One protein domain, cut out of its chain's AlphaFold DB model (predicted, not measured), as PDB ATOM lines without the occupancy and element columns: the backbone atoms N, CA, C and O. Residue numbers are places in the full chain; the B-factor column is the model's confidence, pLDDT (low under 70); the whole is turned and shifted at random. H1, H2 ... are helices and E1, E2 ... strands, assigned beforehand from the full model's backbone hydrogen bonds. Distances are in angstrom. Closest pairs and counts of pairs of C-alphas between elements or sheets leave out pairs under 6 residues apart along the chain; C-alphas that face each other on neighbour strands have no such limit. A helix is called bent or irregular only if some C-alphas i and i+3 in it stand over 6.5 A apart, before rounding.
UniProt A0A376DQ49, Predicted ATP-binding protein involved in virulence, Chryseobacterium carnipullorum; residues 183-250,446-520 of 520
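AT A GLANCE: This is residues 183 to 250 and 446 to 520 of the 520 residues of the protein "Predicted ATP-binding protein involved in virulence" of Chryseobacterium carnipullorum (UniProt A0A376DQ49). What is the main picture? A small parallel sheet of three strands, in the order E2 E1 E3, has the long helix H4 along one face; H3 crosses H4 on its side away from the sheet, and H5 packs on a part of H4. H1 and H2 make a small arm at the E2 edge, and residues 473 to 479 stick out as a loop. How is it made up? The printed part is compact and mixed, 143 residues with five named helices and three named strands in the order E1 H1 H2 E2 H3 H4 E3 H5, a radius of gyration of the C-alphas of 16.2 A and spans of 51 by 44 by 26 A.

HOW THE PARTS SIT: How do the strands pair? E1, residues 183 to 189, is the inner strand, parallel to E3, residues 486 to 492, with N 186 and O 488 at 2.8 A, and to E2, residues 218 to 221, with N 219 and O 185 at 2.9 A. What is on the sheet? H4, residues 446 to 468, makes two layers with it, a helix on one face of a sheet, at a height over the sheet of 9.7 A; it runs along the strands, at 19 degrees to E1 on the local plane, over E1 and only just not over E2, where 2 of its C-alphas fall. H2, residues 202 to 208, only grazes the sheet with residues 204 to 208; E1, H1, residues 197 to 200, H2 and E2 form a strand-helix-strand unit, two parallel neighbour strands with helices between, its crossover right-handed. H1 and H2 only just touch, only at the corner, with 3 pairs of C-alphas within 8 A, the closest those of Ser 197 and Ile 204, 6.3 A apart. What touches H4? H3, residues 231 to 247, touches it with residues 238 to 242 alone, the closest C-alphas being Arg 241 and Tyr 459, 6.0 A, at a steep tilt of 62 degrees, the same way. H5, residues 500 to 514, touches residues 450 to 458 of H4 alone, the closest C-alphas being Val 458 and Ile 514, 6.0 A, at a shallow tilt of 21 degrees, the same way. How are the helix backbones? O i to N i+4 pairs within hydrogen-bond range number 11 of 13 in H3, 18 of 19 in H4, 9 of 11 in H5 and 0 of 3 in H2, which has 3 of 4 O i to N i+3 pairs; H1 is too short for an i+4 pair.

IN THESE COORDINATES: Where do the elements begin and end? E1 begins with C-alpha 183 at (-19.635, -9.403, 30.979), and H5 ends with C-alpha 514 at (-34.042, -17.340, 25.216). How long are they? H4 spans 33.7 A, H3 24.1 A, H5 22.3 A, E3 19.4 A and E1 19.1 A; H2 is only just irregular, C-alphas 203 and 206 being 6.7 A apart, and H5 is irregular, with C-alphas 504 and 507 at 7.5 A.

THE WHOLE: Where is the cut? Residues 251 to 445 are not printed, and C-alphas 250 and 446 are 26.9 A apart. Which link is long? Of the links that are printed whole, H4 to E3 is long, with 17 residues. Where is confidence low? The pLDDT is under 70 in residues 466 to 481 and 516 to 520; the mean of the printed part is 82.3.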
ATOM      1  N   PHE A 183     -18.396  -8.985  31.625       95.06
ATOM      2  CA  PHE A 183     -19.635  -9.403  30.979       95.06
ATOM      3  C   PHE A 183     -19.756  -8.832  29.567       95.06
ATOM      4  O   PHE A 183     -19.233  -7.758  29.270       95.06
ATOM      5  N   TYR A 184     -20.481  -9.539  28.704       95.94
ATOM      6  CA  TYR A 184     -20.836  -9.046  27.378       95.94
ATOM      7  C   TYR A 184     -22.133  -8.241  27.437       95.94
ATOM      8  O   TYR A 184     -23.081  -8.655  28.097       95.94
ATOM      9  N   THR A 185     -22.215  -7.119  26.725       97.56
ATOM     10  CA  THR A 185     -23.419  -6.278  26.679       97.56
ATOM     11  C   THR A 185     -24.107  -6.338  25.314       97.56
ATOM     12  O   THR A 185     -23.523  -5.986  24.295       97.56
ATOM     13  N   ILE A 186     -25.379  -6.730  25.273       97.50
ATOM     14  CA  ILE A 186     -26.237  -6.621  24.086       97.50
ATOM     15  C   ILE A 186     -27.163  -5.430  24.295       97.50
ATOM     16  O   ILE A 186     -27.931  -5.414  25.252       97.50
ATOM     17  N   VAL A 187     -27.120  -4.449  23.400       97.19
ATOM     18  CA  VAL A 187     -28.002  -3.279  23.457       97.19
ATOM     19  C   VAL A 187     -28.978  -3.322  22.299       97.19
ATOM     20  O   VAL A 187     -28.573  -3.428  21.140       97.19
ATOM     21  N   VAL A 188     -30.261  -3.182  22.614       95.38
ATOM     22  CA  VAL A 188     -31.327  -3.039  21.627       95.38
ATOM     23  C   VAL A 188     -31.982  -1.677  21.798       95.38
ATOM     24  O   VAL A 188     -32.630  -1.426  22.811       95.38
ATOM     25  N   ASN A 189     -31.819  -0.813  20.795       94.19
ATOM     26  CA  ASN A 189     -32.428   0.516  20.755       94.19
ATOM     27  C   ASN A 189     -32.950   0.802  19.339       94.19
ATOM     28  O   ASN A 189     -32.162   1.010  18.415       94.19
ATOM     29  N   TYR A 190     -34.274   0.854  19.174       90.12
ATOM     30  CA  TYR A 190     -34.935   1.208  17.905       90.12
ATOM     31  C   TYR A 190     -35.378   2.684  17.844       90.12
ATOM     32  O   TYR A 190     -36.032   3.094  16.886       90.12
ATOM     33  N   SER A 191     -34.997   3.503  18.831       89.94
ATOM     34  CA  SER A 191     -35.290   4.938  18.836       89.94
ATOM     35  C   SER A 191     -34.475   5.659  17.764       89.94
ATOM     36  O   SER A 191     -33.245   5.727  17.832       89.94
ATOM     37  N   HIS A 192     -35.163   6.212  16.763       89.12
ATOM     38  CA  HIS A 192     -34.546   6.866  15.603       89.12
ATOM     39  C   HIS A 192     -33.722   8.108  15.974       89.12
ATOM     40  O   HIS A 192     -32.759   8.421  15.282       89.12
ATOM     41  N   PHE A 193     -34.075   8.791  17.066       88.25
ATOM     42  CA  PHE A 193     -33.404  10.015  17.523       88.25
ATOM     43  C   PHE A 193     -32.295   9.764  18.556       88.25
ATOM     44  O   PHE A 193     -31.653  10.702  19.011       88.25
ATOM     45  N   ALA A 194     -32.064   8.510  18.948       90.56
ATOM     46  CA  ALA A 194     -30.955   8.152  19.828       90.56
ATOM     47  C   ALA A 194     -29.658   7.911  19.031       90.56
ATOM     48  O   ALA A 194     -29.673   7.851  17.802       90.56
ATOM     49  N   LEU A 195     -28.530   7.728  19.723       92.94
ATOM     50  CA  LEU A 195     -27.280   7.142  19.195       92.94
ATOM     51  C   LEU A 195     -26.807   7.669  17.820       92.94
ATOM     52  O   LEU A 195     -26.189   6.933  17.047       92.94
ATOM     53  N   ASN A 196     -27.110   8.928  17.494       92.94
ATOM     54  CA  ASN A 196     -26.715   9.546  16.237       92.94
ATOM     55  C   ASN A 196     -25.263  10.006  16.342       92.94
ATOM     56  O   ASN A 196     -24.960  10.970  17.042       92.94
ATOM     57  N   SER A 197     -24.352   9.342  15.635       91.94
ATOM     58  CA  SER A 197     -22.919   9.644  15.699       91.94
ATOM     59  C   SER A 197     -22.543  11.042  15.198       91.94
ATOM     60  O   SER A 197     -21.469  11.548  15.541       91.94
ATOM     61  N   LEU A 198     -23.430  11.711  14.454       89.69
ATOM     62  CA  LEU A 198     -23.276  13.123  14.097       89.69
ATOM     63  C   LEU A 198     -23.590  14.077  15.264       89.69
ATOM     64  O   LEU A 198     -23.105  15.204  15.264       89.69
ATOM     65  N   GLU A 199     -24.353  13.627  16.263       89.44
ATOM     66  CA  GLU A 199     -24.781  14.421  17.426       89.44
ATOM     67  C   GLU A 199     -24.038  14.057  18.714       89.44
ATOM     68  O   GLU A 199     -23.693  14.943  19.494       89.44
ATOM     69  N   ILE A 200     -23.769  12.766  18.936       90.44
ATOM     70  CA  ILE A 200     -23.089  12.273  20.146       90.44
ATOM     71  C   ILE A 200     -21.601  11.982  19.926       90.44
ATOM     72  O   ILE A 200     -20.872  11.764  20.891       90.44
ATOM     73  N   GLY A 201     -21.140  11.998  18.671       90.06
ATOM     74  CA  GLY A 201     -19.762  11.710  18.272       90.06
ATOM     75  C   GLY A 201     -19.571  10.315  17.667       90.06
ATOM     76  O   GLY A 201     -20.350   9.393  17.892       90.06
ATOM     77  N   ASP A 202     -18.493  10.140  16.898       89.62
ATOM     78  CA  ASP A 202     -18.187   8.897  16.170       89.62
ATOM     79  C   ASP A 202     -17.623   7.770  17.042       89.62
ATOM     80  O   ASP A 202     -17.411   6.660  16.550       89.62
ATOM     81  N   TRP A 203     -17.391   8.026  18.331       92.00
ATOM     82  CA  TRP A 203     -16.955   7.016  19.296       92.00
ATOM     83  C   TRP A 203     -17.936   5.839  19.390       92.00
ATOM     84  O   TRP A 203     -17.519   4.718  19.669       92.00
ATOM     85  N   ILE A 204     -19.223   6.074  19.112       93.88
ATOM     86  CA  ILE A 204     -20.267   5.049  19.151       93.88
ATOM     87  C   ILE A 204     -20.184   4.081  17.957       93.88
ATOM     88  O   ILE A 204     -20.509   2.905  18.096       93.88
ATOM     89  N   ASN A 205     -19.707   4.543  16.791       92.56
ATOM     90  CA  ASN A 205     -19.670   3.773  15.540       92.56
ATOM     91  C   ASN A 205     -19.008   2.389  15.684       92.56
ATOM     92  O   ASN A 205     -19.627   1.401  15.279       92.56
ATOM     93  N   PRO A 206     -17.795   2.260  16.269       91.88
ATOM     94  CA  PRO A 206     -17.154   0.957  16.403       91.88
ATOM     95  C   PRO A 206     -17.944  -0.039  17.269       91.88
ATOM     96  O   PRO A 206     -17.789  -1.239  17.069       91.88
ATOM     97  N   LEU A 207     -18.833   0.420  18.160       94.69
ATOM     98  CA  LEU A 207     -19.622  -0.443  19.052       94.69
ATOM     99  C   LEU A 207     -20.823  -1.118  18.358       94.69
ATOM    100  O   LEU A 207     -21.438  -2.024  18.919       94.69
ATOM    101  N   PHE A 208     -21.165  -0.715  17.128       92.12
ATOM    102  CA  PHE A 208     -22.161  -1.413  16.301       92.12
ATOM    103  C   PHE A 208     -21.567  -2.604  15.524       92.12
ATOM    104  O   PHE A 208     -22.298  -3.419  14.945       92.12
ATOM    105  N   HIS A 209     -20.236  -2.714  15.451       83.81
ATOM    106  CA  HIS A 209     -19.563  -3.737  14.659       83.81
ATOM    107  C   HIS A 209     -19.269  -4.996  15.483       83.81
ATOM    108  O   HIS A 209     -18.674  -4.938  16.545       83.81
ATOM    109  N   LYS A 210     -19.627  -6.159  14.925       76.69
ATOM    110  CA  LYS A 210     -19.382  -7.505  15.491       76.69
ATOM    111  C   LYS A 210     -18.370  -8.328  14.686       76.69
ATOM    112  O   LYS A 210     -18.311  -9.548  14.793       76.69
ATOM    113  N   ASN A 211     -17.648  -7.675  13.775       71.19
ATOM    114  CA  ASN A 211     -16.732  -8.348  12.844       71.19
ATOM    115  C   ASN A 211     -15.455  -8.851  13.528       71.19
ATOM    116  O   ASN A 211     -14.679  -9.573  12.909       71.19
ATOM    117  N   ASP A 212     -15.247  -8.464  14.782       74.50
ATOM    118  CA  ASP A 212     -14.173  -8.944  15.638       74.50
ATOM    119  C   ASP A 212     -14.482 -10.310  16.271       74.50
ATOM    120  O   ASP A 212     -13.625 -10.857  16.954       74.50
ATOM    121  N   GLY A 213     -15.666 -10.889  16.024       75.81
ATOM    122  CA  GLY A 213     -16.075 -12.167  16.606       75.81
ATOM    123  C   GLY A 213     -16.556 -12.042  18.050       75.81
ATOM    124  O   GLY A 213     -16.287 -12.936  18.844       75.81
ATOM    125  N   TYR A 214     -17.259 -10.951  18.385       85.31
ATOM    126  CA  TYR A 214     -17.770 -10.662  19.735       85.31
ATOM    127  C   TYR A 214     -16.646 -10.454  20.768       85.31
ATOM    128  O   TYR A 214     -16.782 -10.816  21.932       85.31
ATOM    129  N   GLN A 215     -15.518  -9.877  20.341       86.25
ATOM    130  CA  GLN A 215     -14.391  -9.565  21.232       86.25
ATOM    131  C   GLN A 215     -14.574  -8.245  21.960       86.25
ATOM    132  O   GLN A 215     -14.242  -8.125  23.130       86.25
ATOM    133  N   THR A 216     -15.104  -7.233  21.292       91.25
ATOM    134  CA  THR A 216     -15.521  -6.019  21.976       91.25
ATOM    135  C   THR A 216     -16.697  -6.378  22.893       91.25
ATOM    136  O   THR A 216     -17.683  -6.901  22.374       91.25
ATOM    137  N   PRO A 217     -16.645  -6.092  24.214       94.06
ATOM    138  CA  PRO A 217     -17.645  -6.529  25.205       94.06
ATOM    139  C   PRO A 217     -19.031  -5.870  25.073       94.06
ATOM    140  O   PRO A 217     -19.815  -5.837  26.021       94.06
ATOM    141  N   ILE A 218     -19.360  -5.329  23.902       96.69
ATOM    142  CA  ILE A 218     -20.655  -4.742  23.599       96.69
ATOM    143  C   ILE A 218     -21.012  -4.928  22.124       96.69
ATOM    144  O   ILE A 218     -20.145  -4.860  21.252       96.69
ATOM    145  N   VAL A 219     -22.304  -5.081  21.848       95.25
ATOM    146  CA  VAL A 219     -22.885  -4.865  20.522       95.25
ATOM    147  C   VAL A 219     -24.118  -3.980  20.634       95.25
ATOM    148  O   VAL A 219     -25.023  -4.244  21.428       95.25
ATOM    149  N   LEU A 220     -24.162  -2.935  19.813       95.81
ATOM    150  CA  LEU A 220     -25.347  -2.104  19.620       95.81
ATOM    151  C   LEU A 220     -26.146  -2.608  18.410       95.81
ATOM    152  O   LEU A 220     -25.587  -2.804  17.328       95.81
ATOM    153  N   ASN A 221     -27.455  -2.810  18.573       93.50
ATOM    154  CA  ASN A 221     -28.353  -3.245  17.503       93.50
ATOM    155  C   ASN A 221     -29.650  -2.401  17.486       93.50
ATOM    156  O   ASN A 221     -30.212  -2.129  18.550       93.50
ATOM    157  N   PRO A 222     -30.168  -2.010  16.303       93.31
ATOM    158  CA  PRO A 222     -29.642  -2.263  14.959       93.31
ATOM    159  C   PRO A 222     -28.418  -1.397  14.623       93.31
ATOM    160  O   PRO A 222     -28.154  -0.387  15.271       93.31
ATOM    161  N   MET A 223     -27.674  -1.795  13.585       92.69
ATOM    162  CA  MET A 223     -26.551  -1.016  13.046       92.69
ATOM    163  C   MET A 223     -27.036   0.366  12.590       92.69
ATOM    164  O   MET A 223     -28.000   0.447  11.826       92.69
ATOM    165  N   ARG A 224     -26.311   1.421  12.975       93.00
ATOM    166  CA  ARG A 224     -26.536   2.789  12.491       93.00
ATOM    167  C   ARG A 224     -25.359   3.281  11.666       93.00
ATOM    168  O   ARG A 224     -24.209   2.983  11.976       93.00
ATOM    169  N   THR A 225     -25.644   4.053  10.628       90.94
ATOM    170  CA  THR A 225     -24.635   4.796   9.862       90.94
ATOM    171  C   THR A 225     -25.058   6.252   9.868       90.94
ATOM    172  O   THR A 225     -26.137   6.561   9.378       90.94
ATOM    173  N   ASP A 226     -24.264   7.110  10.508       89.50
ATOM    174  CA  ASP A 226     -24.598   8.525  10.723       89.50
ATOM    175  C   ASP A 226     -25.983   8.720  11.372       89.50
ATOM    176  O   ASP A 226     -26.794   9.541  10.952       89.50
ATOM    177  N   GLY A 227     -26.289   7.872  12.361       89.25
ATOM    178  CA  GLY A 227     -27.587   7.823  13.047       89.25
ATOM    179  C   GLY A 227     -28.711   7.119  12.279       89.25
ATOM    180  O   GLY A 227     -29.722   6.764  12.879       89.25
ATOM    181  N   ILE A 228     -28.531   6.833  10.988       92.75
ATOM    182  CA  ILE A 228     -29.568   6.248  10.133       92.75
ATOM    183  C   ILE A 228     -29.636   4.731  10.326       92.75
ATOM    184  O   ILE A 228     -28.637   4.021  10.178       92.75
ATOM    185  N   ILE A 229     -30.844   4.231  10.600       92.88
ATOM    186  CA  ILE A 229     -31.181   2.805  10.554       92.88
ATOM    187  C   ILE A 229     -31.700   2.481   9.149       92.88
ATOM    188  O   ILE A 229     -32.781   2.919   8.758       92.88
ATOM    189  N   ASP A 230     -30.954   1.679   8.390       92.38
ATOM    190  CA  ASP A 230     -31.444   1.131   7.119       92.38
ATOM    191  C   ASP A 230     -32.401  -0.037   7.397       92.38
ATOM    192  O   ASP A 230     -31.984  -1.182   7.607       92.38
ATOM    193  N   ILE A 231     -33.701   0.261   7.398       87.69
ATOM    194  CA  ILE A 231     -34.750  -0.718   7.702       87.69
ATOM    195  C   ILE A 231     -34.810  -1.866   6.688       87.69
ATOM    196  O   ILE A 231     -35.156  -2.990   7.050       87.69
ATOM    197  N   ASN A 232     -34.437  -1.630   5.427       87.06
ATOM    198  CA  ASN A 232     -34.466  -2.668   4.397       87.06
ATOM    199  C   ASN A 232     -33.345  -3.677   4.631       87.06
ATOM    200  O   ASN A 232     -33.559  -4.892   4.587       87.06
ATOM    201  N   LYS A 233     -32.152  -3.172   4.953       87.06
ATOM    202  CA  LYS A 233     -31.027  -4.005   5.370       87.06
ATOM    203  C   LYS A 233     -31.329  -4.735   6.674       87.06
ATOM    204  O   LYS A 233     -31.019  -5.920   6.774       87.06
ATOM    205  N   GLU A 234     -31.952  -4.075   7.647       87.56
ATOM    206  CA  GLU A 234     -32.320  -4.704   8.918       87.56
ATOM    207  C   GLU A 234     -33.387  -5.789   8.733       87.56
ATOM    208  O   GLU A 234     -33.258  -6.858   9.322       87.56
ATOM    209  N   LYS A 235     -34.380  -5.594   7.852       84.75
ATOM    210  CA  LYS A 235     -35.339  -6.641   7.457       84.75
ATOM    211  C   LYS A 235     -34.623  -7.845   6.851       84.75
ATOM    212  O   LYS A 235     -34.852  -8.973   7.275       84.75
ATOM    213  N   TYR A 236     -33.719  -7.612   5.899       84.19
ATOM    214  CA  TYR A 236     -32.933  -8.686   5.292       84.19
ATOM    215  C   TYR A 236     -32.087  -9.440   6.333       84.19
ATOM    216  O   TYR A 236     -32.033 -10.670   6.314       84.19
ATOM    217  N   LEU A 237     -31.438  -8.725   7.256       83.38
ATOM    218  CA  LEU A 237     -30.653  -9.335   8.331       83.38
ATOM    219  C   LEU A 237     -31.538 -10.101   9.318       83.38
ATOM    220  O   LEU A 237     -31.168 -11.208   9.694       83.38
ATOM    221  N   LEU A 238     -32.702  -9.567   9.694       83.94
ATOM    222  CA  LEU A 238     -33.663 -10.246  10.557       83.94
ATOM    223  C   LEU A 238     -34.104 -11.576   9.956       83.94
ATOM    224  O   LEU A 238     -34.018 -12.586  10.644       83.94
ATOM    225  N   THR A 239     -34.532 -11.600   8.689       84.81
ATOM    226  CA  THR A 239     -34.956 -12.846   8.033       84.81
ATOM    227  C   THR A 239     -33.872 -13.911   8.160       84.81
ATOM    228  O   THR A 239     -34.155 -15.060   8.467       84.81
ATOM    229  N   ARG A 240     -32.600 -13.525   8.013       80.12
ATOM    230  CA  ARG A 240     -31.461 -14.436   8.188       80.12
ATOM    231  C   ARG A 240     -31.309 -14.954   9.613       80.12
ATOM    232  O   ARG A 240     -30.952 -16.113   9.776       80.12
ATOM    233  N   ARG A 241     -31.541 -14.101  10.614       80.88
ATOM    234  CA  ARG A 241     -31.506 -14.482  12.034       80.88
ATOM    235  C   ARG A 241     -32.653 -15.442  12.364       80.88
ATOM    236  O   ARG A 241     -32.417 -16.444  13.020       80.88
ATOM    237  N   LEU A 242     -33.854 -15.162  11.851       85.25
ATOM    238  CA  LEU A 242     -35.038 -16.002  12.031       85.25
ATOM    239  C   LEU A 242     -34.856 -17.388  11.417       85.25
ATOM    240  O   LEU A 242     -35.166 -18.370  12.072       85.25
ATOM    241  N   LEU A 243     -34.328 -17.485  10.194       88.12
ATOM    242  CA  LEU A 243     -34.229 -18.761   9.477       88.12
ATOM    243  C   LEU A 243     -33.539 -19.867  10.270       88.12
ATOM    244  O   LEU A 243     -34.025 -20.988  10.256       88.12
ATOM    245  N   ALA A 244     -32.453 -19.562  10.974       81.38
ATOM    246  CA  ALA A 244     -31.784 -20.569  11.787       81.38
ATOM    247  C   ALA A 244     -32.722 -21.137  12.862       81.38
ATOM    248  O   ALA A 244     -32.875 -22.347  12.959       81.38
ATOM    249  N   ASN A 245     -33.440 -20.260  13.562       81.12
ATOM    250  CA  ASN A 245     -34.420 -20.644  14.573       81.12
ATOM    251  C   ASN A 245     -35.611 -21.412  13.974       81.12
ATOM    252  O   ASN A 245     -36.103 -22.362  14.571       81.12
ATOM    253  N   LEU A 246     -36.085 -21.010  12.790       88.19
ATOM    254  CA  LEU A 246     -37.220 -21.652  12.118       88.19
ATOM    255  C   LEU A 246     -36.899 -23.075  11.649       88.19
ATOM    256  O   LEU A 246     -37.792 -23.919  11.580       88.19
ATOM    257  N   LEU A 247     -35.639 -23.311  11.287       90.75
ATOM    258  CA  LEU A 247     -35.157 -24.584  10.762       90.75
ATOM    259  C   LEU A 247     -34.749 -25.568  11.859       90.75
ATOM    260  O   LEU A 247     -34.477 -26.727  11.532       90.75
ATOM    261  N   GLU A 248     -34.732 -25.139  13.126       85.69
ATOM    262  CA  GLU A 248     -34.554 -26.058  14.247       85.69
ATOM    263  C   GLU A 248     -35.643 -27.139  14.219       85.69
ATOM    264  O   GLU A 248     -36.790 -26.888  13.807       85.69
ATOM    265  N   PRO A 249     -35.279 -28.375  14.585       83.12
ATOM    266  CA  PRO A 249     -36.248 -29.437  14.679       83.12
ATOM    267  C   PRO A 249     -37.207 -29.158  15.826       83.12
ATOM    268  O   PRO A 249     -36.846 -28.580  16.845       83.12
ATOM    269  N   ILE A 250     -38.447 -29.586  15.643       83.69
ATOM    270  CA  ILE A 250     -39.487 -29.448  16.652       83.69
ATOM    271  C   ILE A 250     -40.203 -30.779  16.817       83.69
ATOM    272  O   ILE A 250     -40.289 -31.578  15.879       83.69
ATOM    273  N   GLY A 446     -45.493  -2.547  15.611       83.75
ATOM    274  CA  GLY A 446     -45.055  -3.090  16.896       83.75
ATOM    275  C   GLY A 446     -44.841  -4.610  16.877       83.75
ATOM    276  O   GLY A 446     -43.885  -5.064  17.498       83.75
ATOM    277  N   GLU A 447     -45.602  -5.398  16.094       81.94
ATOM    278  CA  GLU A 447     -45.274  -6.822  15.872       81.94
ATOM    279  C   GLU A 447     -43.894  -6.954  15.230       81.94
ATOM    280  O   GLU A 447     -43.049  -7.705  15.715       81.94
ATOM    281  N   LYS A 448     -43.642  -6.185  14.162       84.56
ATOM    282  CA  LYS A 448     -42.340  -6.168  13.488       84.56
ATOM    283  C   LYS A 448     -41.233  -5.834  14.481       84.56
ATOM    284  O   LYS A 448     -40.267  -6.584  14.561       84.56
ATOM    285  N   GLN A 449     -41.364  -4.763  15.260       85.81
ATOM    286  CA  GLN A 449     -40.334  -4.375  16.226       85.81
ATOM    287  C   GLN A 449     -40.113  -5.424  17.321       85.81
ATOM    288  O   GLN A 449     -38.963  -5.693  17.670       85.81
ATOM    289  N   LYS A 450     -41.174  -6.062  17.827       86.56
ATOM    290  CA  LYS A 450     -41.058  -7.152  18.803       86.56
ATOM    291  C   LYS A 450     -40.276  -8.331  18.223       86.56
ATOM    292  O   LYS A 450     -39.315  -8.789  18.834       86.56
ATOM    293  N   ILE A 451     -40.601  -8.753  17.001       84.31
ATOM    294  CA  ILE A 451     -39.858  -9.808  16.295       84.31
ATOM    295  C   ILE A 451     -38.399  -9.391  16.090       84.31
ATOM    296  O   ILE A 451     -37.483 -10.162  16.374       84.31
ATOM    297  N   HIS A 452     -38.177  -8.167  15.606       85.94
ATOM    298  CA  HIS A 452     -36.853  -7.616  15.331       85.94
ATOM    299  C   HIS A 452     -35.965  -7.608  16.580       85.94
ATOM    300  O   HIS A 452     -34.818  -8.057  16.520       85.94
ATOM    301  N   SER A 453     -36.494  -7.133  17.705       88.88
ATOM    302  CA  SER A 453     -35.769  -7.027  18.969       88.88
ATOM    303  C   SER A 453     -35.454  -8.394  19.577       88.88
ATOM    304  O   SER A 453     -34.276  -8.697  19.779       88.88
ATOM    305  N   ILE A 454     -36.461  -9.251  19.776       87.69
ATOM    306  CA  ILE A 454     -36.289 -10.587  20.370       87.69
ATOM    307  C   ILE A 454     -35.351 -11.446  19.515       87.69
ATOM    308  O   ILE A 454     -34.372 -11.990  20.023       87.69
ATOM    309  N   SER A 455     -35.568 -11.500  18.198       83.00
ATOM    310  CA  SER A 455     -34.729 -12.310  17.301       83.00
ATOM    311  C   SER A 455     -33.283 -11.822  17.253       83.00
ATOM    312  O   SER A 455     -32.364 -12.619  17.072       83.00
ATOM    313  N   SER A 456     -33.055 -10.513  17.401       86.50
ATOM    314  CA  SER A 456     -31.697  -9.965  17.470       86.50
ATOM    315  C   SER A 456     -30.997 -10.369  18.765       86.50
ATOM    316  O   SER A 456     -29.828 -10.746  18.713       86.50
ATOM    317  N   ILE A 457     -31.704 -10.355  19.899       90.56
ATOM    318  CA  ILE A 457     -31.181 -10.829  21.188       90.56
ATOM    319  C   ILE A 457     -30.808 -12.309  21.089       90.56
ATOM    320  O   ILE A 457     -29.650 -12.650  21.318       90.56
ATOM    321  N   VAL A 458     -31.745 -13.167  20.667       84.62
ATOM    322  CA  VAL A 458     -31.521 -14.616  20.503       84.62
ATOM    323  C   VAL A 458     -30.330 -14.882  19.584       84.62
ATOM    324  O   VAL A 458     -29.428 -15.641  19.928       84.62
ATOM    325  N   TYR A 459     -30.255 -14.184  18.449       83.12
ATOM    326  CA  TYR A 459     -29.121 -14.290  17.534       83.12
ATOM    327  C   TYR A 459     -27.782 -13.949  18.202       83.12
ATOM    328  O   TYR A 459     -26.786 -14.644  17.987       83.12
ATOM    329  N   HIS A 460     -27.718 -12.871  18.982       87.12
ATOM    330  CA  HIS A 460     -26.488 -12.487  19.671       87.12
ATOM    331  C   HIS A 460     -26.103 -13.502  20.752       87.12
ATOM    332  O   HIS A 460     -24.935 -13.880  20.808       87.12
ATOM    333  N   LEU A 461     -27.069 -14.009  21.524       87.25
ATOM    334  CA  LEU A 461     -26.844 -15.059  22.521       87.25
ATOM    335  C   LEU A 461     -26.280 -16.338  21.890       87.25
ATOM    336  O   LEU A 461     -25.264 -16.852  22.355       87.25
ATOM    337  N   ILE A 462     -26.873 -16.811  20.789       79.06
ATOM    338  CA  ILE A 462     -26.403 -18.019  20.098       79.06
ATOM    339  C   ILE A 462     -24.968 -17.844  19.585       79.06
ATOM    340  O   ILE A 462     -24.133 -18.737  19.743       79.06
ATOM    341  N   ASN A 463     -24.641 -16.687  19.001       78.81
ATOM    342  CA  ASN A 463     -23.277 -16.448  18.529       78.81
ATOM    343  C   ASN A 463     -22.270 -16.356  19.681       78.81
ATOM    344  O   ASN A 463     -21.175 -16.894  19.541       78.81
ATOM    345  N   LEU A 464     -22.623 -15.717  20.800       82.56
ATOM    346  CA  LEU A 464     -21.772 -15.665  21.995       82.56
ATOM    347  C   LEU A 464     -21.492 -17.071  22.535       82.56
ATOM    348  O   LEU A 464     -20.336 -17.402  22.789       82.56
ATOM    349  N   ASN A 465     -22.517 -17.924  22.595       78.62
ATOM    350  CA  ASN A 465     -22.372 -19.321  23.001       78.62
ATOM    351  C   ASN A 465     -21.462 -20.118  22.042       78.62
ATOM    352  O   ASN A 465     -20.635 -20.915  22.474       78.62
ATOM    353  N   SER A 466     -21.537 -19.860  20.728       67.62
ATOM    354  CA  SER A 466     -20.657 -20.520  19.743       67.62
ATOM    355  C   SER A 466     -19.177 -20.166  19.911       67.62
ATOM    356  O   SER A 466     -18.306 -20.957  19.557       67.62
ATOM    357  N   VAL A 467     -18.872 -18.977  20.447       64.38
ATOM    358  CA  VAL A 467     -17.486 -18.573  20.698       64.38
ATOM    359  C   VAL A 467     -16.884 -19.451  21.796       64.38
ATOM    360  O   VAL A 467     -15.746 -19.872  21.647       64.38
ATOM    361  N   GLU A 468     -17.641 -19.814  22.835       55.25
ATOM    362  CA  GLU A 468     -17.191 -20.680  23.941       55.25
ATOM    363  C   GLU A 468     -16.684 -22.064  23.492       55.25
ATOM    364  O   GLU A 468     -15.762 -22.620  24.093       55.25
ATOM    365  N   GLN A 469     -17.218 -22.590  22.389       48.38
ATOM    366  CA  GLN A 469     -16.823 -23.887  21.828       48.38
ATOM    367  C   GLN A 469     -15.458 -23.856  21.114       48.38
ATOM    368  O   GLN A 469     -14.907 -24.906  20.804       48.38
ATOM    369  N   LEU A 470     -14.859 -22.674  20.917       50.28
ATOM    370  CA  LEU A 470     -13.526 -22.497  20.321       50.28
ATOM    371  C   LEU A 470     -12.370 -22.759  21.303       50.28
ATOM    372  O   LEU A 470     -11.242 -22.344  21.031       50.28
ATOM    373  N   LYS A 471     -12.613 -23.463  22.420       45.91
ATOM    374  CA  LYS A 471     -11.568 -24.064  23.268       45.91
ATOM    375  C   LYS A 471     -10.814 -25.156  22.487       45.91
ATOM    376  O   LYS A 471     -10.848 -26.329  22.837       45.91
ATOM    377  N   GLU A 472     -10.118 -24.790  21.415       44.16
ATOM    378  CA  GLU A 472      -9.079 -25.636  20.847       44.16
ATOM    379  C   GLU A 472      -7.914 -25.630  21.849       44.16
ATOM    380  O   GLU A 472      -7.218 -24.628  22.005       44.16
ATOM    381  N   GLU A 473      -7.651 -26.773  22.489       43.03
ATOM    382  CA  GLU A 473      -6.478 -27.046  23.346       43.03
ATOM    383  C   GLU A 473      -5.120 -26.895  22.608       43.03
ATOM    384  O   GLU A 473      -4.068 -27.265  23.124       43.03
ATOM    385  N   LYS A 474      -5.128 -26.356  21.381       42.59
ATOM    386  CA  LYS A 474      -3.978 -26.173  20.487       42.59
ATOM    387  C   LYS A 474      -3.910 -24.785  19.833       42.59
ATOM    388  O   LYS A 474      -3.123 -24.613  18.904       42.59
ATOM    389  N   ALA A 475      -4.712 -23.813  20.271       48.53
ATOM    390  CA  ALA A 475      -4.592 -22.441  19.779       48.53
ATOM    391  C   ALA A 475      -3.280 -21.814  20.288       48.53
ATOM    392  O   ALA A 475      -2.982 -21.859  21.485       48.53
ATOM    393  N   GLU A 476      -2.481 -21.232  19.388       52.09
ATOM    394  CA  GLU A 476      -1.316 -20.435  19.789       52.09
ATOM    395  C   GLU A 476      -1.767 -19.268  20.686       52.09
ATOM    396  O   GLU A 476      -2.893 -18.785  20.589       52.09
ATOM    397  N   GLU A 477      -0.889 -18.749  21.548       50.84
ATOM    398  CA  GLU A 477      -1.227 -17.638  22.457       50.84
ATOM    399  C   GLU A 477      -1.739 -16.383  21.716       50.84
ATOM    400  O   GLU A 477      -2.528 -15.607  22.255       50.84
ATOM    401  N   SER A 478      -1.364 -16.235  20.440       49.28
ATOM    402  CA  SER A 478      -1.826 -15.183  19.528       49.28
ATOM    403  C   SER A 478      -3.274 -15.354  19.020       49.28
ATOM    404  O   SER A 478      -3.834 -14.413  18.444       49.28
ATOM    405  N   GLU A 479      -3.885 -16.521  19.250       55.50
ATOM    406  CA  GLU A 479      -5.217 -16.928  18.785       55.50
ATOM    407  C   GLU A 479      -6.261 -17.014  19.920       55.50
ATOM    408  O   GLU A 479      -7.411 -17.356  19.651       55.50
ATOM    409  N   LYS A 480      -5.909 -16.669  21.172       62.88
ATOM    410  CA  LYS A 480      -6.866 -16.612  22.298       62.88
ATOM    411  C   LYS A 480      -7.959 -15.562  22.056       62.88
ATOM    412  O   LYS A 480      -7.675 -14.425  21.675       62.88
ATOM    413  N   ILE A 481      -9.203 -15.949  22.326       69.75
ATOM    414  CA  ILE A 481     -10.429 -15.164  22.131       69.75
ATOM    415  C   ILE A 481     -11.086 -14.950  23.512       69.75
ATOM    416  O   ILE A 481     -11.050 -15.854  24.345       69.75
ATOM    417  N   ILE A 482     -11.655 -13.768  23.795       74.75
ATOM    418  CA  ILE A 482     -12.424 -13.545  25.042       74.75
ATOM    419  C   ILE A 482     -13.677 -14.407  25.029       74.75
ATOM    420  O   ILE A 482     -14.423 -14.398  24.049       74.75
ATOM    421  N   HIS A 483     -13.937 -15.051  26.163       80.38
ATOM    422  CA  HIS A 483     -15.221 -15.649  26.489       80.38
ATOM    423  C   HIS A 483     -15.841 -14.894  27.661       80.38
ATOM    424  O   HIS A 483     -15.140 -14.527  28.606       80.38
ATOM    425  N   TYR A 484     -17.150 -14.674  27.588       87.81
ATOM    426  CA  TYR A 484     -17.906 -13.972  28.613       87.81
ATOM    427  C   TYR A 484     -18.892 -14.937  29.256       87.81
ATOM    428  O   TYR A 484     -19.833 -15.378  28.604       87.81
ATOM    429  N   ASN A 485     -18.697 -15.221  30.542       87.56
ATOM    430  CA  ASN A 485     -19.598 -16.087  31.311       87.56
ATOM    431  C   ASN A 485     -20.899 -15.368  31.705       87.56
ATOM    432  O   ASN A 485     -21.859 -15.989  32.150       87.56
ATOM    433  N   TYR A 486     -20.921 -14.043  31.569       92.56
ATOM    434  CA  TYR A 486     -22.015 -13.188  32.000       92.56
ATOM    435  C   TYR A 486     -22.484 -12.319  30.841       92.56
ATOM    436  O   TYR A 486     -21.670 -11.763  30.098       92.56
ATOM    437  N   ILE A 487     -23.802 -12.172  30.707       94.44
ATOM    438  CA  ILE A 487     -24.425 -11.387  29.644       94.44
ATOM    439  C   ILE A 487     -25.353 -10.348  30.272       94.44
ATOM    440  O   ILE A 487     -26.183 -10.658  31.121       94.44
ATOM    441  N   ASN A 488     -25.206  -9.104  29.831       96.94
ATOM    442  CA  ASN A 488     -26.068  -7.982  30.152       96.94
ATOM    443  C   ASN A 488     -26.883  -7.609  28.908       96.94
ATOM    444  O   ASN A 488     -26.308  -7.340  27.855       96.94
ATOM    445  N   ILE A 489     -28.208  -7.564  29.020       97.31
ATOM    446  CA  ILE A 489     -29.091  -7.127  27.933       97.31
ATOM    447  C   ILE A 489     -29.697  -5.783  28.329       97.31
ATOM    448  O   ILE A 489     -30.384  -5.679  29.342       97.31
ATOM    449  N   ILE A 490     -29.449  -4.758  27.517       97.19
ATOM    450  CA  ILE A 490     -29.996  -3.413  27.683       97.19
ATOM    451  C   ILE A 490     -31.092  -3.215  26.641       97.19
ATOM    452  O   ILE A 490     -30.849  -3.274  25.435       97.19
ATOM    453  N   LEU A 491     -32.301  -2.971  27.133       95.31
ATOM    454  CA  LEU A 491     -33.482  -2.661  26.343       95.31
ATOM    455  C   LEU A 491     -33.768  -1.171  26.523       95.31
ATOM    456  O   LEU A 491     -34.234  -0.765  27.586       95.31
ATOM    457  N   ASP A 492     -33.426  -0.363  25.525       92.12
ATOM    458  CA  ASP A 492     -33.498   1.096  25.615       92.12
ATOM    459  C   ASP A 492     -34.580   1.633  24.675       92.12
ATOM    460  O   ASP A 492     -34.528   1.415  23.461       92.12
ATOM    461  N   GLU A 493     -35.588   2.273  25.271       89.25
ATOM    462  CA  GLU A 493     -36.850   2.674  24.632       89.25
ATOM    463  C   GLU A 493     -37.457   1.563  23.761       89.25
ATOM    464  O   GLU A 493     -37.859   1.755  22.608       89.25
ATOM    465  N   ILE A 494     -37.469   0.345  24.299       87.94
ATOM    466  CA  ILE A 494     -37.888  -0.837  23.549       87.94
ATOM    467  C   ILE A 494     -39.396  -0.872  23.312       87.94
ATOM    468  O   ILE A 494     -39.851  -1.493  22.357       87.94
ATOM    469  N   GLU A 495     -40.151  -0.193  24.172       86.12
ATOM    470  CA  GLU A 495     -41.603  -0.075  24.164       86.12
ATOM    471  C   GLU A 495     -42.145   0.861  23.080       86.12
ATOM    472  O   GLU A 495     -43.364   0.926  22.882       86.12
ATOM    473  N   LEU A 496     -41.268   1.581  22.366       84.81
ATOM    474  CA  LEU A 496     -41.664   2.381  21.210       84.81
ATOM    475  C   LEU A 496     -42.502   1.521  20.252       84.81
ATOM    476  O   LEU A 496     -42.228   0.345  20.067       84.81
ATOM    477  N   TYR A 497     -43.568   2.093  19.692       83.00
ATOM    478  CA  TYR A 497     -44.534   1.427  18.800       83.00
ATOM    479  C   TYR A 497     -45.314   0.228  19.383       83.00
ATOM    480  O   TYR A 497     -46.148  -0.340  18.670       83.00
ATOM    481  N   TYR A 498     -45.120  -0.157  20.651       86.12
ATOM    482  CA  TYR A 498     -45.862  -1.267  21.252       86.12
ATOM    483  C   TYR A 498     -47.245  -0.845  21.736       86.12
ATOM    484  O   TYR A 498     -47.400   0.109  22.500       86.12
ATOM    485  N   HIS A 499     -48.252  -1.635  21.358       83.88
ATOM    486  CA  HIS A 499     -49.544  -1.623  22.033       83.88
ATOM    487  C   HIS A 499     -49.344  -1.980  23.525       83.88
ATOM    488  O   HIS A 499     -48.492  -2.825  23.812       83.88
ATOM    489  N   PRO A 500     -50.111  -1.410  24.481       86.00
ATOM    490  CA  PRO A 500     -49.928  -1.663  25.918       86.00
ATOM    491  C   PRO A 500     -49.885  -3.146  26.303       86.00
ATOM    492  O   PRO A 500     -49.148  -3.545  27.201       86.00
ATOM    493  N   GLU A 501     -50.635  -3.976  25.580       82.00
ATOM    494  CA  GLU A 501     -50.596  -5.430  25.738       82.00
ATOM    495  C   GLU A 501     -49.188  -6.006  25.521       82.00
ATOM    496  O   GLU A 501     -48.702  -6.772  26.346       82.00
ATOM    497  N   TRP A 502     -48.479  -5.580  24.474       80.56
ATOM    498  CA  TRP A 502     -47.122  -6.056  24.203       80.56
ATOM    499  C   TRP A 502     -46.101  -5.514  25.183       80.56
ATOM    500  O   TRP A 502     -45.161  -6.226  25.508       80.56
ATOM    501  N   GLN A 503     -46.296  -4.303  25.706       86.31
ATOM    502  CA  GLN A 503     -45.445  -3.798  26.784       86.31
ATOM    503  C   GLN A 503     -45.535  -4.704  28.020       86.31
ATOM    504  O   GLN A 503     -44.523  -4.966  28.667       86.31
ATOM    505  N   ARG A 504     -46.731  -5.238  28.312       87.38
ATOM    506  CA  ARG A 504     -46.958  -6.153  29.438       87.38
ATOM    507  C   ARG A 504     -46.316  -7.525  29.227       87.38
ATOM    508  O   ARG A 504     -45.768  -8.074  30.179       87.38
ATOM    509  N   THR A 505     -46.392  -8.086  28.021       87.56
ATOM    510  CA  THR A 505     -45.904  -9.454  27.761       87.56
ATOM    511  C   THR A 505     -44.419  -9.520  27.408       87.56
ATOM    512  O   THR A 505     -43.822 -10.579  27.573       87.56
ATOM    513  N   TYR A 506     -43.799  -8.411  26.983       88.81
ATOM    514  CA  TYR A 506     -42.468  -8.399  26.356       88.81
ATOM    515  C   TYR A 506     -41.378  -9.155  27.132       88.81
ATOM    516  O   TYR A 506     -40.579  -9.872  26.535       88.81
ATOM    517  N   ILE A 507     -41.345  -9.024  28.463       89.81
ATOM    518  CA  ILE A 507     -40.368  -9.733  29.301       89.81
ATOM    519  C   ILE A 507     -40.601 -11.244  29.273       89.81
ATOM    520  O   ILE A 507     -39.643 -11.992  29.108       89.81
ATOM    521  N   VAL A 508     -41.853 -11.693  29.394       87.44
ATOM    522  CA  VAL A 508     -42.202 -13.119  29.294       87.44
ATOM    523  C   VAL A 508     -41.841 -13.643  27.909       87.44
ATOM    524  O   VAL A 508     -41.186 -14.671  27.805       87.44
ATOM    525  N   ASP A 509     -42.162 -12.885  26.858       84.81
ATOM    526  CA  ASP A 509     -41.824 -13.260  25.486       84.81
ATOM    527  C   ASP A 509     -40.308 -13.434  25.299       84.81
ATOM    528  O   ASP A 509     -39.878 -14.433  24.728       84.81
ATOM    529  N   ILE A 510     -39.480 -12.505  25.799       87.94
ATOM    530  CA  ILE A 510     -38.018 -12.658  25.754       87.94
ATOM    531  C   ILE A 510     -37.593 -13.919  26.498       87.94
ATOM    532  O   ILE A 510     -36.843 -14.707  25.930       87.94
ATOM    533  N   LEU A 511     -38.040 -14.088  27.749       87.31
ATOM    534  CA  LEU A 511     -37.646 -15.213  28.600       87.31
ATOM    535  C   LEU A 511     -37.952 -16.552  27.930       87.31
ATOM    536  O   LEU A 511     -37.105 -17.438  27.940       87.31
ATOM    537  N   GLU A 512     -39.112 -16.668  27.289       80.31
ATOM    538  CA  GLU A 512     -39.491 -17.861  26.543       80.31
ATOM    539  C   GLU A 512     -38.613 -18.102  25.307       80.31
ATOM    540  O   GLU A 512     -38.269 -19.243  25.024       80.31
ATOM    541  N   HIS A 513     -38.222 -17.057  24.573       79.00
ATOM    542  CA  HIS A 513     -37.408 -17.210  23.358       79.00
ATOM    543  C   HIS A 513     -35.926 -17.475  23.638       79.00
ATOM    544  O   HIS A 513     -35.230 -18.017  22.780       79.00
ATOM    545  N   ILE A 514     -35.422 -17.058  24.800       81.75
ATOM    546  CA  ILE A 514     -34.042 -17.340  25.216       81.75
ATOM    547  C   ILE A 514     -33.927 -18.651  26.001       81.75
ATOM    548  O   ILE A 514     -32.809 -19.075  26.285       81.75
ATOM    549  N   ASP A 515     -35.051 -19.280  26.358       74.62
ATOM    550  CA  ASP A 515     -35.068 -20.566  27.046       74.62
ATOM    551  C   ASP A 515     -34.608 -21.688  26.091       74.62
ATOM    552  O   ASP A 515     -35.287 -21.986  25.100       74.62
ATOM    553  N   PRO A 516     -33.475 -22.359  26.372       59.44
ATOM    554  CA  PRO A 516     -32.970 -23.437  25.529       59.44
ATOM    555  C   PRO A 516     -33.920 -24.639  25.434       59.44
ATOM    556  O   PRO A 516     -33.804 -25.425  24.496       59.44
ATOM    557  N   SER A 517     -34.845 -24.803  26.387       51.81
ATOM    558  CA  SER A 517     -35.798 -25.920  26.420       51.81
ATOM    559  C   SER A 517     -36.883 -25.848  25.341       51.81
ATOM    560  O   SER A 517     -37.470 -26.876  25.024       51.81
ATOM    561  N   LYS A 518     -37.118 -24.675  24.733       47.94
ATOM    562  CA  LYS A 518     -38.011 -24.511  23.569       47.94
ATOM    563  C   LYS A 518     -37.297 -24.689  22.216       47.94
ATOM    564  O   LYS A 518     -37.950 -24.650  21.175       47.94
ATOM    565  N   SER A 519     -35.973 -24.870  22.232       39.47
ATOM    566  CA  SER A 519     -35.133 -25.079  21.041       39.47
ATOM    567  C   SER A 519     -34.742 -26.552  20.815       39.47
ATOM    568  O   SER A 519     -33.953 -26.815  19.913       39.47
ATOM    569  N   ASN A 520     -35.238 -27.494  21.634       30.86
ATOM    570  CA  ASN A 520     -34.940 -28.934  21.551       30.86
ATOM    571  C   ASN A 520     -36.206 -29.789  21.503       30.86
ATOM    572  O   ASN A 520     -37.123 -29.517  22.310       30.86
TER     573      ASN A 520